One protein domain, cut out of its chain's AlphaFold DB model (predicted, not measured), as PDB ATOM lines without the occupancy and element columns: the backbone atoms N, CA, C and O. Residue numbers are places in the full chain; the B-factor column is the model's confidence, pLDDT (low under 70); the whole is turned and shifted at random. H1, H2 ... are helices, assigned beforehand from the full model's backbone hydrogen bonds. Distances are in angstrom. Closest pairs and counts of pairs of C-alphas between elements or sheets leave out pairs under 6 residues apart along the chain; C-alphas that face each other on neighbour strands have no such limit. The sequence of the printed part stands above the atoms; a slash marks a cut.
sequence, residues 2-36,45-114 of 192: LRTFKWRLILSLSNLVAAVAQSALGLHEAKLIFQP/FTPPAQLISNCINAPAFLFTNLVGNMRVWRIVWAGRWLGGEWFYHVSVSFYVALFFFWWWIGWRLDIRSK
ATOM      1  N   LEU A   2     232.753 234.886 248.455       67.94
ATOM      2  CA  LEU A   2     233.709 235.999 248.587       67.94
ATOM      3  C   LEU A   2     234.219 236.538 247.231       67.94
ATOM      4  O   LEU A   2     234.255 237.743 247.019       67.94
ATOM      5  N   ARG A   3     234.558 235.653 246.279       73.50
ATOM      6  CA  ARG A   3     235.037 236.043 244.934       73.50
ATOM      7  C   ARG A   3     233.962 236.755 244.103       73.50
ATOM      8  O   ARG A   3     234.267 237.735 243.437       73.50
ATOM      9  N   THR A   4     232.714 236.286 244.188       73.31
ATOM     10  CA  THR A   4     231.546 236.882 243.517       73.31
ATOM     11  C   THR A   4     231.232 238.275 244.060       73.31
ATOM     12  O   THR A   4     230.974 239.202 243.312       73.31
ATOM     13  N   PHE A   5     231.334 238.462 245.375       77.00
ATOM     14  CA  PHE A   5     231.126 239.774 245.983       77.00
ATOM     15  C   PHE A   5     232.234 240.775 245.612       77.00
ATOM     16  O   PHE A   5     231.940 241.911 245.245       77.00
ATOM     17  N   LYS A   6     233.503 240.334 245.644       82.75
ATOM     18  CA  LYS A   6     234.670 241.175 245.332       82.75
ATOM     19  C   LYS A   6     234.603 241.783 243.931       82.75
ATOM     20  O   LYS A   6     234.836 242.976 243.792       82.75
ATOM     21  N   TRP A   7     234.262 241.004 242.902       88.06
ATOM     22  CA  TRP A   7     234.237 241.545 241.539       88.06
ATOM     23  C   TRP A   7     233.093 242.543 241.325       88.06
ATOM     24  O   TRP A   7     233.302 243.546 240.651       88.06
ATOM     25  N   ARG A   8     231.908 242.321 241.921       86.69
ATOM     26  CA  ARG A   8     230.784 243.271 241.812       86.69
ATOM     27  C   ARG A   8     231.149 244.615 242.419       86.69
ATOM     28  O   ARG A   8     230.845 245.652 241.848       86.69
ATOM     29  N   LEU A   9     231.811 244.573 243.573       85.94
ATOM     30  CA  LEU A   9     232.278 245.764 244.265       85.94
ATOM     31  C   LEU A   9     233.337 246.495 243.432       85.94
ATOM     32  O   LEU A   9     233.245 247.707 243.291       85.94
ATOM     33  N   ILE A  10     234.271 245.766 242.808       89.31
ATOM     34  CA  ILE A  10     235.238 246.351 241.866       89.31
ATOM     35  C   ILE A  10     234.517 246.996 240.675       89.31
ATOM     36  O   ILE A  10     234.814 248.138 240.351       89.31
ATOM     37  N   LEU A  11     233.547 246.319 240.051       88.31
ATOM     38  CA  LEU A  11     232.789 246.873 238.923       88.31
ATOM     39  C   LEU A  11     232.082 248.178 239.311       88.31
ATOM     40  O   LEU A  11     232.243 249.187 238.626       88.31
ATOM     41  N   SER A  12     231.324 248.165 240.408       89.19
ATOM     42  CA  SER A  12     230.567 249.330 240.867       89.19
ATOM     43  C   SER A  12     231.468 250.482 241.307       89.19
ATOM     44  O   SER A  12     231.182 251.627 240.967       89.19
ATOM     45  N   LEU A  13     232.560 250.203 242.029       88.50
ATOM     46  CA  LEU A  13     233.502 251.239 242.461       88.50
ATOM     47  C   LEU A  13     234.285 251.828 241.289       88.50
ATOM     48  O   LEU A  13     234.437 253.042 241.231       88.50
ATOM     49  N   SER A  14     234.741 251.010 240.338       88.69
ATOM     50  CA  SER A  14     235.437 251.512 239.149       88.69
ATOM     51  C   SER A  14     234.534 252.421 238.316       88.69
ATOM     52  O   SER A  14     234.975 253.481 237.881       88.69
ATOM     53  N   ASN A  15     233.258 252.053 238.146       88.38
ATOM     54  CA  ASN A  15     232.291 252.900 237.444       88.38
ATOM     55  C   ASN A  15     232.005 254.199 238.209       88.38
ATOM     56  O   ASN A  15     231.922 255.269 237.612       88.38
ATOM     57  N   LEU A  16     231.908 254.119 239.538       87.19
ATOM     58  CA  LEU A  16     231.730 255.286 240.395       87.19
ATOM     59  C   LEU A  16     232.915 256.257 240.287       87.19
ATOM     60  O   LEU A  16     232.708 257.449 240.078       87.19
ATOM     61  N   VAL A  17     234.149 255.755 240.374       87.38
ATOM     62  CA  VAL A  17     235.368 256.567 240.221       87.38
ATOM     63  C   VAL A  17     235.432 257.196 238.831       87.38
ATOM     64  O   VAL A  17     235.726 258.385 238.722       87.38
ATOM     65  N   ALA A  18     235.101 256.443 237.778       86.31
ATOM     66  CA  ALA A  18     235.054 256.970 236.417       86.31
ATOM     67  C   ALA A  18     234.020 258.100 236.279       86.31
ATOM     68  O   ALA A  18     234.333 259.149 235.717       86.31
ATOM     69  N   ALA A  19     232.824 257.936 236.853       84.00
ATOM     70  CA  ALA A  19     231.781 258.956 236.820       84.00
ATOM     71  C   ALA A  19     232.164 260.224 237.603       84.00
ATOM     72  O   ALA A  19     231.870 261.334 237.156       84.00
ATOM     73  N   VAL A  20     232.842 260.078 238.748       82.75
ATOM     74  CA  VAL A  20     233.382 261.213 239.517       82.75
ATOM     75  C   VAL A  20     234.478 261.928 238.725       82.75
ATOM     76  O   VAL A  20     234.435 263.150 238.602       82.75
ATOM     77  N   ALA A  21     235.415 261.189 238.125       84.56
ATOM     78  CA  ALA A  21     236.467 261.764 237.288       84.56
ATOM     79  C   ALA A  21     235.889 262.518 236.077       84.56
ATOM     80  O   ALA A  21     236.309 263.633 235.790       84.56
ATOM     81  N   GLN A  22     234.878 261.956 235.406       82.31
ATOM     82  CA  GLN A  22     234.181 262.617 234.297       82.31
ATOM     83  C   GLN A  22     233.429 263.879 234.737       82.31
ATOM     84  O   GLN A  22     233.393 264.855 233.993       82.31
ATOM     85  N   SER A  23     232.865 263.896 235.948       73.81
ATOM     86  CA  SER A  23     232.247 265.104 236.506       73.81
ATOM     87  C   SER A  23     233.286 266.184 236.821       73.81
ATOM     88  O   SER A  23     233.065 267.346 236.487       73.81
ATOM     89  N   ALA A  24     234.442 265.810 237.379       78.31
ATOM     90  CA  ALA A  24     235.545 266.739 237.623       78.31
ATOM     91  C   ALA A  24     236.117 267.313 236.313       78.31
ATOM     92  O   ALA A  24     236.381 268.513 236.230       78.31
ATOM     93  N   LEU A  25     236.250 266.480 235.273       80.88
ATOM     94  CA  LEU A  25     236.623 266.925 233.927       80.88
ATOM     95  C   LEU A  25     235.579 267.878 233.340       80.88
ATOM     96  O   LEU A  25     235.949 268.930 232.831       80.88
ATOM     97  N   GLY A  26     234.287 267.568 233.480       72.12
ATOM     98  CA  GLY A  26     233.209 268.457 233.044       72.12
ATOM     99  C   GLY A  26     233.244 269.815 233.752       72.12
ATOM    100  O   GLY A  26     233.104 270.851 233.108       72.12
ATOM    101  N   LEU A  27     233.521 269.838 235.059       72.06
ATOM    102  CA  LEU A  27     233.691 271.084 235.813       72.06
ATOM    103  C   LEU A  27     234.900 271.893 235.315       72.06
ATOM    104  O   LEU A  27     234.837 273.120 235.247       72.06
ATOM    105  N   HIS A  28     235.998 271.222 234.965       76.31
ATOM    106  CA  HIS A  28     237.166 271.869 234.374       76.31
ATOM    107  C   HIS A  28     236.856 272.447 232.984       76.31
ATOM    108  O   HIS A  28     237.175 273.605 232.725       76.31
ATOM    109  N   GLU A  29     236.172 271.692 232.118       73.69
ATOM    110  CA  GLU A  29     235.693 272.163 230.809       73.69
ATOM    111  C   GLU A  29     234.786 273.391 230.958       73.69
ATOM    112  O   GLU A  29     234.995 274.395 230.281       73.69
ATOM    113  N   ALA A  30     233.835 273.359 231.896       68.12
ATOM    114  CA  ALA A  30     232.953 274.489 232.172       68.12
ATOM    115  C   ALA A  30     233.738 275.741 232.599       68.12
ATOM    116  O   ALA A  30     233.461 276.831 232.112       68.12
ATOM    117  N   LYS A  31     234.758 275.596 233.454       71.00
ATOM    118  CA  LYS A  31     235.611 276.719 233.889       71.00
ATOM    119  C   LYS A  31     236.475 277.302 232.767       71.00
ATOM    120  O   LYS A  31     236.794 278.485 232.807       71.00
ATOM    121  N   LEU A  32     236.874 276.486 231.789       71.31
ATOM    122  CA  LEU A  32     237.638 276.945 230.625       71.31
ATOM    123  C   LEU A  32     236.756 277.644 229.588       71.31
ATOM    124  O   LEU A  32     237.198 278.600 228.956       71.31
ATOM    125  N   ILE A  33     235.530 277.152 229.403       67.12
ATOM    126  CA  ILE A  33     234.581 277.670 228.411       67.12
ATOM    127  C   ILE A  33     233.882 278.935 228.935       67.12
ATOM    128  O   ILE A  33     233.627 279.854 228.161       67.12
ATOM    129  N   PHE A  34     233.619 279.014 230.243       63.16
ATOM    130  CA  PHE A  34     232.931 280.132 230.885       63.16
ATOM    131  C   PHE A  34     233.860 280.848 231.882       63.16
ATOM    132  O   PHE A  34     234.023 280.418 233.022       63.16
ATOM    133  N   GLN A  35     234.454 281.974 231.475       50.78
ATOM    134  CA  GLN A  35     235.014 282.952 232.422       50.78
ATOM    135  C   GLN A  35     233.860 283.747 233.085       50.78
ATOM    136  O   GLN A  35     232.849 283.990 232.423       50.78
ATOM    137  N   PRO A  36     233.935 284.137 234.375       49.16
ATOM    138  CA  PRO A  36     232.800 284.753 235.079       49.16
ATOM    139  C   PRO A  36     232.604 286.227 234.653       49.16
ATOM    140  O   PRO A  36     233.602 286.848 234.286       49.16
ATOM    141  N   PHE A  45     223.935 274.421 229.888       59.56
ATOM    142  CA  PHE A  45     225.042 273.789 229.166       59.56
ATOM    143  C   PHE A  45     225.624 272.651 230.013       59.56
ATOM    144  O   PHE A  45     226.149 272.885 231.102       59.56
ATOM    145  N   THR A  46     225.535 271.417 229.508       65.19
ATOM    146  CA  THR A  46     226.166 270.239 230.118       65.19
ATOM    147  C   THR A  46     227.486 269.949 229.396       65.19
ATOM    148  O   THR A  46     227.450 269.640 228.203       65.19
ATOM    149  N   PRO A  47     228.641 270.008 230.084       70.75
ATOM    150  CA  PRO A  47     229.944 269.733 229.485       70.75
ATOM    151  C   PRO A  47     230.017 268.345 228.822       70.75
ATOM    152  O   PRO A  47     229.444 267.391 229.364       70.75
ATOM    153  N   PRO A  48     230.730 268.187 227.691       75.31
ATOM    154  CA  PRO A  48     230.835 266.918 226.968       75.31
ATOM    155  C   PRO A  48     231.246 265.721 227.833       75.31
ATOM    156  O   PRO A  48     230.606 264.668 227.752       75.31
ATOM    157  N   ALA A  49     232.257 265.864 228.699       77.44
ATOM    158  CA  ALA A  49     232.703 264.766 229.564       77.44
ATOM    159  C   ALA A  49     231.586 264.275 230.504       77.44
ATOM    160  O   ALA A  49     231.406 263.073 230.730       77.44
ATOM    161  N   GLN A  50     230.786 265.211 231.006       71.62
ATOM    162  CA  GLN A  50     229.660 264.922 231.879       71.62
ATOM    163  C   GLN A  50     228.459 264.367 231.111       71.62
ATOM    164  O   GLN A  50     227.787 263.459 231.600       71.62
ATOM    165  N   LEU A  51     228.214 264.847 229.891       74.06
ATOM    166  CA  LEU A  51     227.190 264.292 229.012       74.06
ATOM    167  C   LEU A  51     227.480 262.820 228.699       74.06
ATOM    168  O   LEU A  51     226.583 261.985 228.807       74.06
ATOM    169  N   ILE A  52     228.734 262.480 228.387       79.88
ATOM    170  CA  ILE A  52     229.162 261.091 228.157       79.88
ATOM    171  C   ILE A  52     228.900 260.239 229.404       79.88
ATOM    172  O   ILE A  52     228.316 259.159 229.296       79.88
ATOM    173  N   SER A  53     229.264 260.739 230.589       79.88
ATOM    174  CA  SER A  53     228.988 260.061 231.864       79.88
ATOM    175  C   SER A  53     227.495 259.802 232.071       79.88
ATOM    176  O   SER A  53     227.094 258.676 232.378       79.88
ATOM    177  N   ASN A  54     226.662 260.817 231.829       74.69
ATOM    178  CA  ASN A  54     225.208 260.718 231.931       74.69
ATOM    179  C   ASN A  54     224.630 259.729 230.915       74.69
ATOM    180  O   ASN A  54     223.657 259.053 231.224       74.69
ATOM    181  N   CYS A  55     225.231 259.592 229.732       79.44
ATOM    182  CA  CYS A  55     224.783 258.635 228.722       79.44
ATOM    183  C   CYS A  55     225.142 257.194 229.095       79.44
ATOM    184  O   CYS A  55     224.283 256.312 229.029       79.44
ATOM    185  N   ILE A  56     226.378 256.952 229.541       83.69
ATOM    186  CA  ILE A  56     226.816 255.632 230.023       83.69
ATOM    187  C   ILE A  56     225.977 255.206 231.232       83.69
ATOM    188  O   ILE A  56     225.609 254.040 231.356       83.69
ATOM    189  N   ASN A  57     225.626 256.159 232.092       82.19
ATOM    190  CA  ASN A  57     224.890 255.922 233.327       82.19
ATOM    191  C   ASN A  57     223.439 256.418 233.260       82.19
ATOM    192  O   ASN A  57     222.851 256.733 234.298       82.19
ATOM    193  N   ALA A  58     222.844 256.453 232.061       78.19
ATOM    194  CA  ALA A  58     221.495 256.978 231.842       78.19
ATOM    195  C   ALA A  58     220.438 256.343 232.766       78.19
ATOM    196  O   ALA A  58     219.624 257.084 233.318       78.19
ATOM    197  N   PRO A  59     220.478 255.023 233.057       79.50
ATOM    198  CA  PRO A  59     219.563 254.423 234.024       79.50
ATOM    199  C   PRO A  59     219.624 255.056 235.421       79.50
ATOM    200  O   PRO A  59     218.590 255.356 236.018       79.50
ATOM    201  N   ALA A  60     220.832 255.291 235.939       80.88
ATOM    202  CA  ALA A  60     221.036 255.915 237.246       80.88
ATOM    203  C   ALA A  60     220.684 257.409 237.223       80.88
ATOM    204  O   ALA A  60     220.084 257.924 238.171       80.88
ATOM    205  N   PHE A  61     221.003 258.092 236.121       71.94
ATOM    206  CA  PHE A  61     220.650 259.492 235.893       71.94
ATOM    207  C   PHE A  61     219.133 259.702 235.916       71.94
ATOM    208  O   PHE A  61     218.629 260.539 236.662       71.94
ATOM    209  N   LEU A  62     218.376 258.905 235.165       68.00
ATOM    210  CA  LEU A  62     216.921 259.027 235.107       68.00
ATOM    211  C   LEU A  62     216.262 258.649 236.422       68.00
ATOM    212  O   LEU A  62     215.378 259.364 236.884       68.00
ATOM    213  N   PHE A  63     216.710 257.563 237.055       72.44
ATOM    214  CA  PHE A  63     216.167 257.152 238.346       72.44
ATOM    215  C   PHE A  63     216.292 258.268 239.388       72.44
ATOM    216  O   PHE A  63     215.352 258.557 240.125       72.44
ATOM    217  N   THR A  64     217.433 258.949 239.418       70.19
ATOM    218  CA  THR A  64     217.681 260.014 240.395       70.19
ATOM    219  C   THR A  64     216.962 261.308 240.076       70.19
ATOM    220  O   THR A  64     216.484 261.956 241.004       70.19
ATOM    221  N   ASN A  65     216.771 261.629 238.798       64.25
ATOM    222  CA  ASN A  65     215.908 262.734 238.391       64.25
ATOM    223  C   ASN A  65     214.424 262.448 238.673       64.25
ATOM    224  O   ASN A  65     213.713 263.339 239.132       64.25
ATOM    225  N   LEU A  66     213.951 261.212 238.479       64.31
ATOM    226  CA  LEU A  66     212.584 260.804 238.824       64.31
ATOM    227  C   LEU A  66     212.333 260.916 240.333       64.31
ATOM    228  O   LEU A  66     211.342 261.514 240.748       64.31
ATOM    229  N   VAL A  67     213.248 260.392 241.155       62.84
ATOM    230  CA  VAL A  67     213.165 260.492 242.621       62.84
ATOM    231  C   VAL A  67     213.289 261.947 243.081       62.84
ATOM    232  O   VAL A  67     212.511 262.388 243.925       62.84
ATOM    233  N   GLY A  68     214.216 262.713 242.500       57.34
ATOM    234  CA  GLY A  68     214.423 264.129 242.814       57.34
ATOM    235  C   GLY A  68     213.244 265.029 242.430       57.34
ATOM    236  O   GLY A  68     212.987 266.023 243.109       57.34
ATOM    237  N   ASN A  69     212.481 264.664 241.394       52.12
ATOM    238  CA  ASN A  69     211.270 265.378 240.978       52.12
ATOM    239  C   ASN A  69     210.016 265.025 241.791       52.12
ATOM    240  O   ASN A  69     208.999 265.708 241.657       52.12
ATOM    241  N   MET A  70     210.062 264.020 242.672       52.12
ATOM    242  CA  MET A  70     208.963 263.787 243.610       52.12
ATOM    243  C   MET A  70     208.871 264.953 244.605       52.12
ATOM    244  O   MET A  70     209.857 265.359 245.222       52.12
ATOM    245  N   ARG A  71     207.655 265.481 244.787       42.59
ATOM    246  CA  ARG A  71     207.356 266.730 245.521       42.59
ATOM    247  C   ARG A  71     207.950 266.793 246.939       42.59
ATOM    248  O   ARG A  71     208.337 267.867 247.383       42.59
ATOM    249  N   VAL A  72     208.060 265.649 247.620       43.12
ATOM    250  CA  VAL A  72     208.658 265.512 248.964       43.12
ATOM    251  C   VAL A  72     210.177 265.710 248.939       43.12
ATOM    252  O   VAL A  72     210.738 266.386 249.797       43.12
ATOM    253  N   TRP A  73     210.855 265.170 247.928       43.41
ATOM    254  CA  TRP A  73     212.309 265.233 247.819       43.41
ATOM    255  C   TRP A  73     212.796 266.581 247.282       43.41
ATOM    256  O   TRP A  73     213.863 267.034 247.681       43.41
ATOM    257  N   ARG A  74     211.985 267.298 246.499       45.19
ATOM    258  CA  ARG A  74     212.300 268.679 246.099       45.19
ATOM    259  C   ARG A  74     212.470 269.619 247.308       45.19
ATOM    260  O   ARG A  74     213.266 270.538 247.231       45.19
ATOM    261  N   ILE A  75     211.784 269.365 248.427       40.94
ATOM    262  CA  ILE A  75     211.890 270.163 249.668       40.94
ATOM    263  C   ILE A  75     213.129 269.767 250.488       40.94
ATOM    264  O   ILE A  75     213.820 270.630 251.019       40.94
ATOM    265  N   VAL A  76     213.443 268.470 250.557       40.19
ATOM    266  CA  VAL A  76     214.589 267.944 251.326       40.19
ATOM    267  C   VAL A  76     215.929 268.186 250.611       40.19
ATOM    268  O   VAL A  76     216.940 268.425 251.262       40.19
ATOM    269  N   TRP A  77     215.939 268.168 249.276       46.84
ATOM    270  CA  TRP A  77     217.147 268.266 248.444       46.84
ATOM    271  C   TRP A  77     217.302 269.612 247.716       46.84
ATOM    272  O   TRP A  77     218.274 269.794 246.989       46.84
ATOM    273  N   ALA A  78     216.398 270.580 247.933       42.28
ATOM    274  CA  ALA A  78     216.607 271.978 247.525       42.28
ATOM    275  C   ALA A  78     217.819 272.623 248.227       42.28
ATOM    276  O   ALA A  78     218.339 273.646 247.782       42.28
ATOM    277  N   GLY A  79     218.293 272.021 249.321       39.97
ATOM    278  CA  GLY A  79     219.547 272.388 249.954       39.97
ATOM    279  C   GLY A  79     220.737 271.833 249.176       39.97
ATOM    280  O   GLY A  79     220.832 270.630 248.956       39.97
ATOM    281  N   ARG A  80     221.683 272.718 248.845       45.78
ATOM    282  CA  ARG A  80     223.051 272.480 248.333       45.78
ATOM    283  C   ARG A  80     223.927 271.606 249.262       45.78
ATOM    284  O   ARG A  80     225.110 271.879 249.443       45.78
ATOM    285  N   TRP A  81     223.360 270.593 249.905       36.34
ATOM    286  CA  TRP A  81     223.916 269.923 251.080       36.34
ATOM    287  C   TRP A  81     225.185 269.119 250.786       36.34
ATOM    288  O   TRP A  81     225.987 268.902 251.687       36.34
ATOM    289  N   LEU A  82     225.406 268.711 249.534       37.34
ATOM    290  CA  LEU A  82     226.590 267.947 249.134       37.34
ATOM    291  C   LEU A  82     227.215 268.477 247.833       37.34
ATOM    292  O   LEU A  82     227.455 267.728 246.893       37.34
ATOM    293  N   GLY A  83     227.507 269.780 247.809       36.97
ATOM    294  CA  GLY A  83     228.586 270.313 246.973       36.97
ATOM    295  C   GLY A  83     228.174 270.845 245.604       36.97
ATOM    296  O   GLY A  83     228.545 270.278 244.584       36.97
ATOM    297  N   GLY A  84     227.549 272.026 245.588       37.56
ATOM    298  CA  GLY A  84     227.427 272.842 244.368       37.56
ATOM    299  C   GLY A  84     228.772 273.291 243.764       37.56
ATOM    300  O   GLY A  84     228.787 273.828 242.669       37.56
ATOM    301  N   GLU A  85     229.890 273.053 244.462       41.25
ATOM    302  CA  GLU A  85     231.256 273.409 244.045       41.25
ATOM    303  C   GLU A  85     232.026 272.236 243.404       41.25
ATOM    304  O   GLU A  85     232.909 272.453 242.577       41.25
ATOM    305  N   TRP A  86     231.712 270.989 243.785       35.28
ATOM    306  CA  TRP A  86     232.464 269.790 243.373       35.28
ATOM    307  C   TRP A  86     231.736 268.972 242.305       35.28
ATOM    308  O   TRP A  86     232.374 268.251 241.543       35.28
ATOM    309  N   PHE A  87     230.409 269.103 242.234       46.25
ATOM    310  CA  PHE A  87     229.556 268.344 241.330       46.25
ATOM    311  C   PHE A  87     228.696 269.319 240.528       46.25
ATOM    312  O   PHE A  87     227.709 269.861 241.022       46.25
ATOM    313  N   TYR A  88     229.087 269.571 239.278       47.34
ATOM    314  CA  TYR A  88     228.335 270.434 238.366       47.34
ATOM    315  C   TYR A  88     226.959 269.799 238.105       47.34
ATOM    316  O   TYR A  88     226.877 268.790 237.421       47.34
ATOM    317  N   HIS A  89     225.879 270.317 238.695       53.28
ATOM    318  CA  HIS A  89     224.493 269.842 238.505       53.28
ATOM    319  C   HIS A  89     224.203 268.341 238.766       53.28
ATOM    320  O   HIS A  89     223.151 267.852 238.355       53.28
ATOM    321  N   VAL A  90     225.072 267.593 239.462       57.03
ATOM    322  CA  VAL A  90     224.861 266.156 239.748       57.03
ATOM    323  C   VAL A  90     224.669 265.932 241.243       57.03
ATOM    324  O   VAL A  90     225.509 266.301 242.058       57.03
ATOM    325  N   SER A  91     223.551 265.315 241.616       65.12
ATOM    326  CA  SER A  91     223.224 265.013 243.008       65.12
ATOM    327  C   SER A  91     224.024 263.815 243.533       65.12
ATOM    328  O   SER A  91     224.287 262.861 242.807       65.12
ATOM    329  N   VAL A  92     224.332 263.776 244.833       68.12
ATOM    330  CA  VAL A  92     224.953 262.583 245.452       68.12
ATOM    331  C   VAL A  92     224.107 261.320 245.264       68.12
ATOM    332  O   VAL A  92     224.642 260.220 245.121       68.12
ATOM    333  N   SER A  93     222.785 261.476 245.171       67.25
ATOM    334  CA  SER A  93     221.885 260.372 244.847       67.25
ATOM    335  C   SER A  93     222.211 259.714 243.502       67.25
ATOM    336  O   SER A  93     222.069 258.496 243.408       67.25
ATOM    337  N   PHE A  94     222.697 260.456 242.496       73.81
ATOM    338  CA  PHE A  94     223.144 259.892 241.218       73.81
ATOM    339  C   PHE A  94     224.238 258.846 241.411       73.81
ATOM    340  O   PHE A  94     224.116 257.725 240.925       73.81
ATOM    341  N   TYR A  95     225.268 259.180 242.182       78.06
ATOM    342  CA  TYR A  95     226.394 258.290 242.450       78.06
ATOM    343  C   TYR A  95     225.984 257.050 243.249       78.06
ATOM    344  O   TYR A  95     226.442 255.941 242.966       78.06
ATOM    345  N   VAL A  96     225.067 257.217 244.206       80.50
ATOM    346  CA  VAL A  96     224.486 256.101 244.962       80.50
ATOM    347  C   VAL A  96     223.682 255.182 244.035       80.50
ATOM    348  O   VAL A  96     223.883 253.966 244.043       80.50
ATOM    349  N   ALA A  97     222.813 255.743 243.192       82.50
ATOM    350  CA  ALA A  97     222.030 254.971 242.230       82.50
ATOM    351  C   ALA A  97     222.917 254.270 241.194       82.50
ATOM    352  O   ALA A  97     222.663 253.116 240.861       82.50
ATOM    353  N   LEU A  98     223.981 254.927 240.731       85.75
ATOM    354  CA  LEU A  98     224.974 254.371 239.816       85.75
ATOM    355  C   LEU A  98     225.669 253.161 240.438       85.75
ATOM    356  O   LEU A  98     225.737 252.101 239.812       85.75
ATOM    357  N   PHE A  99     226.122 253.285 241.688       88.31
ATOM    358  CA  PHE A  99     226.735 252.176 242.412       88.31
ATOM    359  C   PHE A  99     225.787 250.973 242.494       88.31
ATOM    360  O   PHE A  99     226.172 249.855 242.132       88.31
ATOM    361  N   PHE A 100     224.539 251.201 242.922       87.00
ATOM    362  CA  PHE A 100     223.540 250.140 243.055       87.00
ATOM    363  C   PHE A 100     223.112 249.548 241.713       87.00
ATOM    364  O   PHE A 100     222.921 248.336 241.635       87.00
ATOM    365  N   PHE A 101     223.011 250.356 240.657       87.25
ATOM    366  CA  PHE A 101     222.689 249.884 239.313       87.25
ATOM    367  C   PHE A 101     223.751 248.902 238.814       87.25
ATOM    368  O   PHE A 101     223.436 247.755 238.493       87.25
ATOM    369  N   TRP A 102     225.026 249.298 238.833       87.56
ATOM    370  CA  TRP A 102     226.119 248.424 238.404       87.56
ATOM    371  C   TRP A 102     226.295 247.211 239.322       87.56
ATOM    372  O   TRP A 102     226.614 246.116 238.851       87.56
ATOM    373  N   TRP A 103     225.993 247.362 240.614       88.19
ATOM    374  CA  TRP A 103     226.014 246.247 241.559       88.19
ATOM    375  C   TRP A 103     224.902 245.236 241.261       88.19
ATOM    376  O   TRP A 103     225.142 244.025 241.290       88.19
ATOM    377  N   TRP A 104     223.705 245.719 240.917       85.94
ATOM    378  CA  TRP A 104     222.563 244.901 240.515       85.94
ATOM    379  C   TRP A 104     222.827 244.155 239.206       85.94
ATOM    380  O   TRP A 104     222.610 242.942 239.150       85.94
ATOM    381  N   ILE A 105     223.380 244.829 238.188       85.62
ATOM    382  CA  ILE A 105     223.847 244.175 236.954       85.62
ATOM    383  C   ILE A 105     224.871 243.087 237.290       85.62
ATOM    384  O   ILE A 105     224.778 241.962 236.790       85.62
ATOM    385  N   GLY A 106     225.802 243.377 238.201       85.38
ATOM    386  CA  GLY A 106     226.791 242.406 238.637       85.38
ATOM    387  C   GLY A 106     226.172 241.171 239.307       85.38
ATOM    388  O   GLY A 106     226.469 240.024 238.967       85.38
ATOM    389  N   TRP A 107     225.229 241.390 240.222       84.31
ATOM    390  CA  TRP A 107     224.478 240.318 240.874       84.31
ATOM    391  C   TRP A 107     223.688 239.457 239.884       84.31
ATOM    392  O   TRP A 107     223.670 238.229 240.010       84.31
ATOM    393  N   ARG A 108     223.096 240.078 238.861       81.50
ATOM    394  CA  ARG A 108     222.384 239.380 237.786       81.50
ATOM    395  C   ARG A 108     223.290 238.460 236.972       81.50
ATOM    396  O   ARG A 108     222.885 237.337 236.663       81.50
ATOM    397  N   LEU A 109     224.506 238.900 236.656       82.38
ATOM    398  CA  LEU A 109     225.491 238.069 235.958       82.38
ATOM    399  C   LEU A 109     225.909 236.852 236.795       82.38
ATOM    400  O   LEU A 109     226.032 235.754 236.253       82.38
ATOM    401  N   ASP A 110     226.033 237.009 238.112       82.06
ATOM    402  CA  ASP A 110     226.370 235.894 238.998       82.06
ATOM    403  C   ASP A 110     225.252 234.853 239.109       82.06
ATOM    404  O   ASP A 110     225.538 233.655 239.077       82.06
ATOM    405  N   ILE A 111     223.983 235.268 239.198       77.62
ATOM    406  CA  ILE A 111     222.850 234.326 239.270       77.62
ATOM    407  C   ILE A 111     222.802 233.412 238.041       77.62
ATOM    408  O   ILE A 111     222.476 232.229 238.161       77.62
ATOM    409  N   ARG A 112     223.191 233.917 236.865       72.62
ATOM    410  CA  ARG A 112     223.239 233.120 235.632       72.62
ATOM    411  C   ARG A 112     224.173 231.910 235.746       72.62
ATOM    412  O   ARG A 112     223.925 230.903 235.093       72.62
ATOM    413  N   SER A 113     225.209 231.989 236.583       74.12
ATOM    414  CA  SER A 113     226.140 230.876 236.816       74.12
ATOM    415  C   SER A 113     225.573 229.775 237.723       74.12
ATOM    416  O   SER A 113     226.051 228.644 237.672       74.12
ATOM    417  N   LYS A 114     224.545 230.078 238.536       72.00
ATOM    418  CA  LYS A 114     223.901 229.142 239.478       72.00
ATOM    419  C   LYS A 114     222.375 229.343 239.534       72.00
ATOM    420  O   LYS A 114     221.840 229.787 240.548       72.00
TER     421      LYS A 114
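What this domain is: This is residues 2 to 36 and 45 to 114 of the 192 residues of an uncharacterized protein of Acidobacteria bacterium (UniProt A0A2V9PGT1). Two long helices, H1 and H5, run side by side in opposite ways and make the long axis, while the short helices H2 and H3 form a corner that packs on them, H2 on H1 and H3 on H5. From H3 the model leads out to the small helix H4, where residues 70 to 75 stick out, and residues 77 to 91 form a long loop from there to H5. The printed part has 105 residues, with five named helices in the order H1, H2, H3, H4, H5 and no named strand; the class is all helix. It is only just loose, close to compact, with a radius of gyration of the C-alphas of 15.6 A, and its elongated outline spans 56 by 34 by 20 A.

Where its parts are: H1, residues 2 to 33, begins with C-alpha 2 at (233.709, 235.999, 248.587) and is 46.3 A long from first to last C-alpha. H2 holds residues 48 to 56, 12.4 A, and H3 residues 58 to 68, 14.9 A. H4, residues 71 to 76, measures 9.4 A, with C-alpha 71 at (207.356, 266.730, 245.521). H5, residues 92 to 113, is 32.9 A long and ends with C-alpha 113 at (226.140, 230.876, 236.816).

How they stand to each other: H1 touches H5 with its residues 4 to 19 alone, the closest C-alphas being those of Ser 12 and Phe 99, 5.0 A apart. They run opposite ways at a shallow tilt of 34 degrees, only just short of steep. H1 touches H2 with residues 19 to 26 alone, closest at the C-alphas of Gly 26 and Ala 49, 5.1 A; they run opposite ways at a shallow tilt of 29 degrees. H2 and H3 are close but not clearly touching, about perpendicular at 88 degrees, with the closest C-alphas, Asn 54 and Phe 61, 6.2 A apart. H3 touches residues 93 to 101 of H5 alone, opposite ways at a steep tilt of 49 degrees, with the C-alphas of Ala 60 and Leu 98 closest at 4.9 A. H4 touches no helix but is near H3, about perpendicular at 87 degrees. H1 and H3 are apart, and so are H2 and H5. Every O i to N i+4 pair is within hydrogen-bond range in H2 and H3, against 27 of 28 in H1, 1 of 2 in H4 and 17 of 18 in H5.

The domain as a whole: The two C-alphas farthest apart, those of Pro 36 and Lys 114, are 56.5 A from each other. Residues 37 to 44 are not printed, and C-alphas 36 and 45 stand 14.7 A apart across this cut, which falls in the link from H1 to H2. The links H2 to H3 and H3 to H4 are tight; the link H4 to H5, 15 residues, is long. The mean pLDDT of the printed part is 70.1, and residues 65 to 93 are among the 38 under 70.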